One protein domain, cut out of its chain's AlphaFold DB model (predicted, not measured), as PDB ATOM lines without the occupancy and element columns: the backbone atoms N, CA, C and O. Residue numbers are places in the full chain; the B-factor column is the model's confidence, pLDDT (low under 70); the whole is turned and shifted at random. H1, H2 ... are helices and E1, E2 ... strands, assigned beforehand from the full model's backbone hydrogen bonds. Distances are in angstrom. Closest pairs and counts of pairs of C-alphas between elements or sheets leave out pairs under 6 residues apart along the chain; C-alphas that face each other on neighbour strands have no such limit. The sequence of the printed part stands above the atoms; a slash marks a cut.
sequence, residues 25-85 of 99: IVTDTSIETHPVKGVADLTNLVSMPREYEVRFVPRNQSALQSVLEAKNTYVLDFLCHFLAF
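This is residues 25 to 85 of the 99 residues of a protein of Penicillium camemberti FM 013 (UniProt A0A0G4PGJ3). The model has little regular structure: a long loop without named elements, residues 25 to 54, goes out and back, and past strand E1 two short helices, H1 and then H2, make a loose hook at the other end. The printed part has 61 residues, of which 22 are in named elements, in the order E1, H1, H2, mostly helix. It is extended, with a radius of gyration of the C-alphas of 17.2 A, and only just flat, spanning 48 by 27 by 15 A.

After residues 25 to 54 comes E1, residues 55 to 58, from C-alpha 55 at (4.917, 2.446, 1.575). H1, residues 61 to 70, is 14.1 A long. H2, residues 76 to 83, is 10.7 A long and ends with C-alpha 83 at (-6.078, 5.926, 14.802).

E1 pairs with no named strand, but residues 25 to 26 pair antiparallel with its residues 55 to 56. The closest C-alphas of E1 and H1, those of Pro 58 and Leu 64, are 7.5 A apart. H2 is apart from E1 and from H1. In H1 and H2 every O i to N i+4 pair is within hydrogen-bond range.

The C-alphas farthest apart, those of Thr 43 and Ala 70, are 49.0 A apart. The printed part has no cut, and both links are tight. Residues 71 to 85 have pLDDT under 70.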
ATOM      1  N   ILE A  25       8.012   6.109   6.378       93.00
ATOM      2  CA  ILE A  25       7.274   6.366   5.138       93.00
ATOM      3  C   ILE A  25       8.303   6.481   4.023       93.00
ATOM      4  O   ILE A  25       9.110   7.409   4.022       93.00
ATOM      5  N   VAL A  26       8.274   5.537   3.090       94.12
ATOM      6  CA  VAL A  26       9.212   5.479   1.966       94.12
ATOM      7  C   VAL A  26       8.461   5.583   0.647       94.12
ATOM      8  O   VAL A  26       7.314   5.151   0.526       94.12
ATOM      9  N   THR A  27       9.113   6.149  -0.359       94.56
ATOM     10  CA  THR A  27       8.615   6.188  -1.734       94.56
ATOM     11  C   THR A  27       9.767   5.891  -2.679       94.56
ATOM     12  O   THR A  27      10.900   6.294  -2.419       94.56
ATOM     13  N   ASP A  28       9.476   5.179  -3.763       93.38
ATOM     14  CA  ASP A  28      10.450   4.917  -4.829       93.38
ATOM     15  C   ASP A  28      10.357   5.974  -5.944       93.38
ATOM     16  O   ASP A  28      11.202   6.032  -6.836       93.38
ATOM     17  N   THR A  29       9.320   6.814  -5.901       93.12
ATOM     18  CA  THR A  29       9.016   7.819  -6.920       93.12
ATOM     19  C   THR A  29       9.276   9.225  -6.401       93.12
ATOM     20  O   THR A  29       9.044   9.525  -5.232       93.12
ATOM     21  N   SER A  30       9.719  10.122  -7.283       93.00
ATOM     22  CA  SER A  30       9.810  11.543  -6.946       93.00
ATOM     23  C   SER A  30       8.404  12.141  -6.834       93.00
ATOM     24  O   SER A  30       7.624  12.075  -7.782       93.00
ATOM     25  N   ILE A  31       8.088  12.715  -5.671       93.31
ATOM     26  CA  ILE A  31       6.812  13.385  -5.398       93.31
ATOM     27  C   ILE A  31       7.044  14.898  -5.461       93.31
ATOM     28  O   ILE A  31       7.958  15.419  -4.823       93.31
ATOM     29  N   GLU A  32       6.215  15.614  -6.223       93.69
ATOM     30  CA  GLU A  32       6.262  17.077  -6.304       93.69
ATOM     31  C   GLU A  32       5.700  17.699  -5.016       93.69
ATOM     32  O   GLU A  32       4.493  17.694  -4.779       93.69
ATOM     33  N   THR A  33       6.582  18.243  -4.180       91.75
ATOM     34  CA  THR A  33       6.231  18.826  -2.877       91.75
ATOM     35  C   THR A  33       6.014  20.337  -2.925       91.75
ATOM     36  O   THR A  33       5.721  20.946  -1.894       91.75
ATOM     37  N   HIS A  34       6.186  20.988  -4.079       93.25
ATOM     38  CA  HIS A  34       6.001  22.430  -4.184       93.25
ATOM     39  C   HIS A  34       4.528  22.800  -3.928       93.25
ATOM     40  O   HIS A  34       3.645  22.318  -4.644       93.25
ATOM     41  N   PRO A  35       4.235  23.740  -3.008       87.44
ATOM     42  CA  PRO A  35       2.879  24.010  -2.512       87.44
ATOM     43  C   PRO A  35       1.902  24.537  -3.572       87.44
ATOM     44  O   PRO A  35       0.700  24.554  -3.348       87.44
ATOM     45  N   VAL A  36       2.417  24.975  -4.724       90.31
ATOM     46  CA  VAL A  36       1.616  25.417  -5.880       90.31
ATOM     47  C   VAL A  36       1.632  24.406  -7.029       90.31
ATOM     48  O   VAL A  36       0.645  24.274  -7.740       90.31
ATOM     49  N   LYS A  37       2.742  23.682  -7.245       91.38
ATOM     50  CA  LYS A  37       2.888  22.812  -8.431       91.38
ATOM     51  C   LYS A  37       2.397  21.390  -8.159       91.38
ATOM     52  O   LYS A  37       1.918  20.734  -9.077       91.38
ATOM     53  N   GLY A  38       2.489  20.947  -6.905       90.12
ATOM     54  CA  GLY A  38       2.033  19.635  -6.446       90.12
ATOM     55  C   GLY A  38       0.531  19.553  -6.187       90.12
ATOM     56  O   GLY A  38       0.032  18.483  -5.852       90.12
ATOM     57  N   VAL A  39      -0.200  20.659  -6.348       94.25
ATOM     58  CA  VAL A  39      -1.658  20.693  -6.200       94.25
ATOM     59  C   VAL A  39      -2.308  20.089  -7.446       94.25
ATOM     60  O   VAL A  39      -1.876  20.346  -8.575       94.25
ATOM     61  N   ALA A  40      -3.327  19.253  -7.247       92.31
ATOM     62  CA  ALA A  40      -4.062  18.617  -8.339       92.31
ATOM     63  C   ALA A  40      -4.894  19.631  -9.136       92.31
ATOM     64  O   ALA A  40      -4.876  19.618 -10.364       92.31
ATOM     65  N   ASP A  41      -5.574  20.536  -8.432       92.00
ATOM     66  CA  ASP A  41      -6.437  21.558  -9.014       92.00
ATOM     67  C   ASP A  41      -6.413  22.831  -8.154       92.00
ATOM     68  O   ASP A  41      -6.733  22.808  -6.964       92.00
ATOM     69  N   LEU A  42      -6.007  23.943  -8.772       89.25
ATOM     70  CA  LEU A  42      -5.861  25.254  -8.134       89.25
ATOM     71  C   LEU A  42      -7.185  26.020  -8.004       89.25
ATOM     72  O   LEU A  42      -7.214  27.062  -7.353       89.25
ATOM     73  N   THR A  43      -8.264  25.540  -8.627       92.19
ATOM     74  CA  THR A  43      -9.590  26.174  -8.555       92.19
ATOM     75  C   THR A  43     -10.386  25.749  -7.320       92.19
ATOM     76  O   THR A  43     -11.374  26.394  -6.964       92.19
ATOM     77  N   ASN A  44      -9.932  24.701  -6.629       89.12
ATOM     78  CA  ASN A  44     -10.568  24.202  -5.419       89.12
ATOM     79  C   ASN A  44     -10.315  25.105  -4.209       89.12
ATOM     80  O   ASN A  44      -9.252  25.697  -4.040       89.12
ATOM     81  N   LEU A  45     -11.293  25.130  -3.298       92.62
ATOM     82  CA  LEU A  45     -11.190  25.855  -2.026       92.62
ATOM     83  C   LEU A  45     -10.092  25.287  -1.109       92.62
ATOM     84  O   LEU A  45      -9.614  25.972  -0.206       92.62
ATOM     85  N   VAL A  46      -9.705  24.030  -1.331       91.75
ATOM     86  CA  VAL A  46      -8.682  23.314  -0.568       91.75
ATOM     87  C   VAL A  46      -7.564  22.843  -1.492       91.75
ATOM     88  O   VAL A  46      -7.813  22.317  -2.576       91.75
ATOM     89  N   SER A  47      -6.320  23.011  -1.049       92.44
ATOM     90  CA  SER A  47      -5.140  22.552  -1.780       92.44
ATOM     91  C   SER A  47      -4.942  21.054  -1.562       92.44
ATOM     92  O   SER A  47      -4.344  20.639  -0.571       92.44
ATOM     93  N   MET A  48      -5.456  20.247  -2.488       93.25
ATOM     94  CA  MET A  48      -5.241  18.800  -2.486       93.25
ATOM     95  C   MET A  48      -3.989  18.439  -3.290       93.25
ATOM     96  O   MET A  48      -3.830  18.944  -4.408       93.25
ATOM     97  N   PRO A  49      -3.108  17.568  -2.770       92.88
ATOM     98  CA  PRO A  49      -1.992  17.054  -3.546       92.88
ATOM     99  C   PRO A  49      -2.492  16.179  -4.704       92.88
ATOM    100  O   PRO A  49      -3.613  15.669  -4.680       92.88
ATOM    101  N   ARG A  50      -1.647  15.988  -5.719       92.00
ATOM    102  CA  ARG A  50      -1.851  14.943  -6.737       92.00
ATOM    103  C   ARG A  50      -1.752  13.555  -6.110       92.00
ATOM    104  O   ARG A  50      -1.171  13.404  -5.041       92.00
ATOM    105  N   GLU A  51      -2.297  12.550  -6.783       92.00
ATOM    106  CA  GLU A  51      -2.158  11.159  -6.353       92.00
ATOM    107  C   GLU A  51      -0.679  10.753  -6.313       92.00
ATOM    108  O   GLU A  51       0.095  11.066  -7.221       92.00
ATOM    109  N   TYR A  52      -0.283  10.084  -5.231       92.62
ATOM    110  CA  TYR A  52       1.065   9.570  -5.035       92.62
ATOM    111  C   TYR A  52       1.022   8.272  -4.235       92.62
ATOM    112  O   TYR A  52       0.118   8.047  -3.427       92.62
ATOM    113  N   GLU A  53       2.040   7.440  -4.424       93.19
ATOM    114  CA  GLU A  53       2.176   6.170  -3.721       93.19
ATOM    115  C   GLU A  53       3.335   6.215  -2.721       93.19
ATOM    116  O   GLU A  53       4.445   6.684  -3.004       93.19
ATOM    117  N   VAL A  54       3.061   5.711  -1.519       94.56
ATOM    118  CA  VAL A  54       4.028   5.564  -0.430       94.56
ATOM    119  C   VAL A  54       3.849   4.202   0.223       94.56
ATOM    120  O   VAL A  54       2.738   3.680   0.318       94.56
ATOM    121  N   ARG A  55       4.944   3.633   0.720       93.31
ATOM    122  CA  ARG A  55       4.917   2.446   1.575       93.31
ATOM    123  C   ARG A  55       5.168   2.840   3.022       93.31
ATOM    124  O   ARG A  55       6.069   3.621   3.317       93.31
ATOM    125  N   PHE A  56       4.397   2.238   3.921       93.12
ATOM    126  CA  PHE A  56       4.570   2.360   5.365       93.12
ATOM    127  C   PHE A  56       5.322   1.135   5.877       93.12
ATOM    128  O   PHE A  56       4.754   0.049   5.990       93.12
ATOM    129  N   VAL A  57       6.608   1.302   6.169       91.62
ATOM    130  CA  VAL A  57       7.476   0.234   6.669       91.62
ATOM    131  C   VAL A  57       7.502   0.299   8.199       91.62
ATOM    132  O   VAL A  57       7.905   1.321   8.750       91.62
ATOM    133  N   PRO A  58       7.060  -0.741   8.928       92.88
ATOM    134  CA  PRO A  58       7.097  -0.736  10.389       92.88
ATOM    135  C   PRO A  58       8.531  -0.592  10.900       92.88
ATOM    136  O   PRO A  58       9.414  -1.340  10.485       92.88
ATOM    137  N   ARG A  59       8.760   0.307  11.862       90.50
ATOM    138  CA  ARG A  59      10.090   0.474  12.476       90.50
ATOM    139  C   ARG A  59      10.518  -0.732  13.312       90.50
ATOM    140  O   ARG A  59      11.707  -0.981  13.466       90.50
ATOM    141  N   ASN A  60       9.556  -1.471  13.867       91.75
ATOM    142  CA  ASN A  60       9.797  -2.690  14.635       91.75
ATOM    143  C   ASN A  60       8.939  -3.835  14.084       91.75
ATOM    144  O   ASN A  60       7.796  -4.042  14.493       91.75
ATOM    145  N   GLN A  61       9.501  -4.560  13.118       87.75
ATOM    146  CA  GLN A  61       8.800  -5.627  12.414       87.75
ATOM    147  C   GLN A  61       8.513  -6.839  13.308       87.75
ATOM    148  O   GLN A  61       7.427  -7.403  13.221       87.75
ATOM    149  N   SER A  62       9.438  -7.208  14.199       87.75
ATOM    150  CA  SER A  62       9.265  -8.361  15.090       87.75
ATOM    151  C   SER A  62       8.171  -8.124  16.132       87.75
ATOM    152  O   SER A  62       7.381  -9.024  16.406       87.75
ATOM    153  N   ALA A  63       8.065  -6.903  16.667       84.75
ATOM    154  CA  ALA A  63       6.974  -6.536  17.567       84.75
ATOM    155  C   ALA A  63       5.616  -6.522  16.854       84.75
ATOM    156  O   ALA A  63       4.613  -6.921  17.437       84.75
ATOM    157  N   LEU A  64       5.565  -6.082  15.592       81.88
ATOM    158  CA  LEU A  64       4.328  -6.149  14.819       81.88
ATOM    159  C   LEU A  64       3.932  -7.605  14.541       81.88
ATOM    160  O   LEU A  64       2.777  -7.964  14.743       81.88
ATOM    161  N   GLN A  65       4.883  -8.442  14.122       84.94
ATOM    162  CA  GLN A  65       4.645  -9.860  13.843       84.94
ATOM    163  C   GLN A  65       4.161 -10.612  15.080       84.94
ATOM    164  O   GLN A  65       3.139 -11.281  14.999       84.94
ATOM    165  N   SER A  66       4.800 -10.429  16.239       85.94
ATOM    166  CA  SER A  66       4.376 -11.104  17.472       85.94
ATOM    167  C   SER A  66       2.958 -10.718  17.893       85.94
ATOM    168  O   SER A  66       2.200 -11.555  18.376       85.94
ATOM    169  N   VAL A  67       2.558  -9.462  17.670       82.88
ATOM    170  CA  VAL A  67       1.196  -8.996  17.944       82.88
ATOM    171  C   VAL A  67       0.191  -9.545  16.930       82.88
ATOM    172  O   VAL A  67      -0.922  -9.888  17.324       82.88
ATOM    173  N   LEU A  68       0.562  -9.641  15.651       80.94
ATOM    174  CA  LEU A  68      -0.276 -10.241  14.608       80.94
ATOM    175  C   LEU A  68      -0.461 -11.747  14.825       80.94
ATOM    176  O   LEU A  68      -1.566 -12.250  14.673       80.94
ATOM    177  N   GLU A  69       0.589 -12.453  15.231       83.81
ATOM    178  CA  GLU A  69       0.545 -13.881  15.560       83.81
ATOM    179  C   GLU A  69      -0.255 -14.140  16.843       83.81
ATOM    180  O   GLU A  69      -1.046 -15.080  16.906       83.81
ATOM    181  N   ALA A  70      -0.116 -13.277  17.856       79.06
ATOM    182  CA  ALA A  70      -0.899 -13.363  19.087       79.06
ATOM    183  C   ALA A  70      -2.388 -13.023  18.876       79.06
ATOM    184  O   ALA A  70      -3.246 -13.505  19.618       79.06
ATOM    185  N   LYS A  71      -2.715 -12.193  17.877       66.75
ATOM    186  CA  LYS A  71      -4.089 -11.819  17.527       66.75
ATOM    187  C   LYS A  71      -4.527 -12.553  16.267       66.75
ATOM    188  O   LYS A  71      -4.453 -12.022  15.166       66.75
ATOM    189  N   ASN A  72      -5.085 -13.747  16.445       56.34
ATOM    190  CA  ASN A  72      -5.497 -14.623  15.345       56.34
ATOM    191  C   ASN A  72      -6.683 -14.107  14.492       56.34
ATOM    192  O   ASN A  72      -7.297 -14.890  13.767       56.34
ATOM    193  N   THR A  73      -7.070 -12.826  14.568       52.84
ATOM    194  CA  THR A  73      -8.015 -12.217  13.619       52.84
ATOM    195  C   THR A  73      -7.989 -10.676  13.631       52.84
ATOM    196  O   THR A  73      -7.971 -10.043  14.683       52.84
ATOM    197  N   TYR A  74      -8.032 -10.116  12.415       48.97
ATOM    198  CA  TYR A  74      -8.299  -8.730  11.988       48.97
ATOM    199  C   TYR A  74      -7.265  -7.624  12.298       48.97
ATOM    200  O   TYR A  74      -7.354  -6.862  13.255       48.97
ATOM    201  N   VAL A  75      -6.382  -7.414  11.314       50.94
ATOM    202  CA  VAL A  75      -5.504  -6.238  11.115       50.94
ATOM    203  C   VAL A  75      -6.273  -4.895  11.147       50.94
ATOM    204  O   VAL A  75      -5.691  -3.848  11.436       50.94
ATOM    205  N   LEU A  76      -7.593  -4.918  10.929       46.25
ATOM    206  CA  LEU A  76      -8.482  -3.751  11.010       46.25
ATOM    207  C   LEU A  76      -8.597  -3.160  12.428       46.25
ATOM    208  O   LEU A  76      -8.764  -1.948  12.557       46.25
ATOM    209  N   ASP A  77      -8.407  -3.956  13.484       48.34
ATOM    210  CA  ASP A  77      -8.453  -3.448  14.862       48.34
ATOM    211  C   ASP A  77      -7.212  -2.630  15.234       48.34
ATOM    212  O   ASP A  77      -7.289  -1.756  16.096       48.34
ATOM    213  N   PHE A  78      -6.064  -2.860  14.585       46.03
ATOM    214  CA  PHE A  78      -4.835  -2.119  14.886       46.03
ATOM    215  C   PHE A  78      -4.902  -0.679  14.367       46.03
ATOM    216  O   PHE A  78      -4.544   0.256  15.083       46.03
ATOM    217  N   LEU A  79      -5.457  -0.485  13.166       47.75
ATOM    218  CA  LEU A  79      -5.779   0.847  12.650       47.75
ATOM    219  C   LEU A  79      -6.892   1.501  13.481       47.75
ATOM    220  O   LEU A  79      -6.774   2.674  13.826       47.75
ATOM    221  N   CYS A  80      -7.913   0.747  13.897       43.44
ATOM    222  CA  CYS A  80      -9.014   1.285  14.696       43.44
ATOM    223  C   CYS A  80      -8.569   1.707  16.115       43.44
ATOM    224  O   CYS A  80      -8.919   2.784  16.579       43.44
ATOM    225  N   HIS A  81      -7.709   0.953  16.804       48.97
ATOM    226  CA  HIS A  81      -7.239   1.359  18.138       48.97
ATOM    227  C   HIS A  81      -6.159   2.449  18.105       48.97
ATOM    228  O   HIS A  81      -6.122   3.308  18.990       48.97
ATOM    229  N   PHE A  82      -5.274   2.438  17.102       44.44
ATOM    230  CA  PHE A  82      -4.163   3.392  17.030       44.44
ATOM    231  C   PHE A  82      -4.567   4.728  16.378       44.44
ATOM    232  O   PHE A  82      -4.038   5.774  16.769       44.44
ATOM    233  N   LEU A  83      -5.546   4.722  15.458       45.81
ATOM    234  CA  LEU A  83      -6.078   5.926  14.802       45.81
ATOM    235  C   LEU A  83      -7.469   6.364  15.303       45.81
ATOM    236  O   LEU A  83      -7.732   7.561  15.300       45.81
ATOM    237  N   ALA A  84      -8.345   5.480  15.799       44.62
ATOM    238  CA  ALA A  84      -9.738   5.836  16.134       44.62
ATOM    239  C   ALA A  84     -10.008   6.103  17.633       44.62
ATOM    240  O   ALA A  84     -11.115   5.890  18.123       44.62
ATOM    241  N   PHE A  85      -9.034   6.624  18.389       39.00
ATOM    242  CA  PHE A  85      -9.222   6.889  19.828       39.00
ATOM    243  C   PHE A  85      -9.799   8.273  20.188       39.00
ATOM    244  O   PHE A  85      -9.612   8.730  21.314       39.00
TER     245      PHE A  85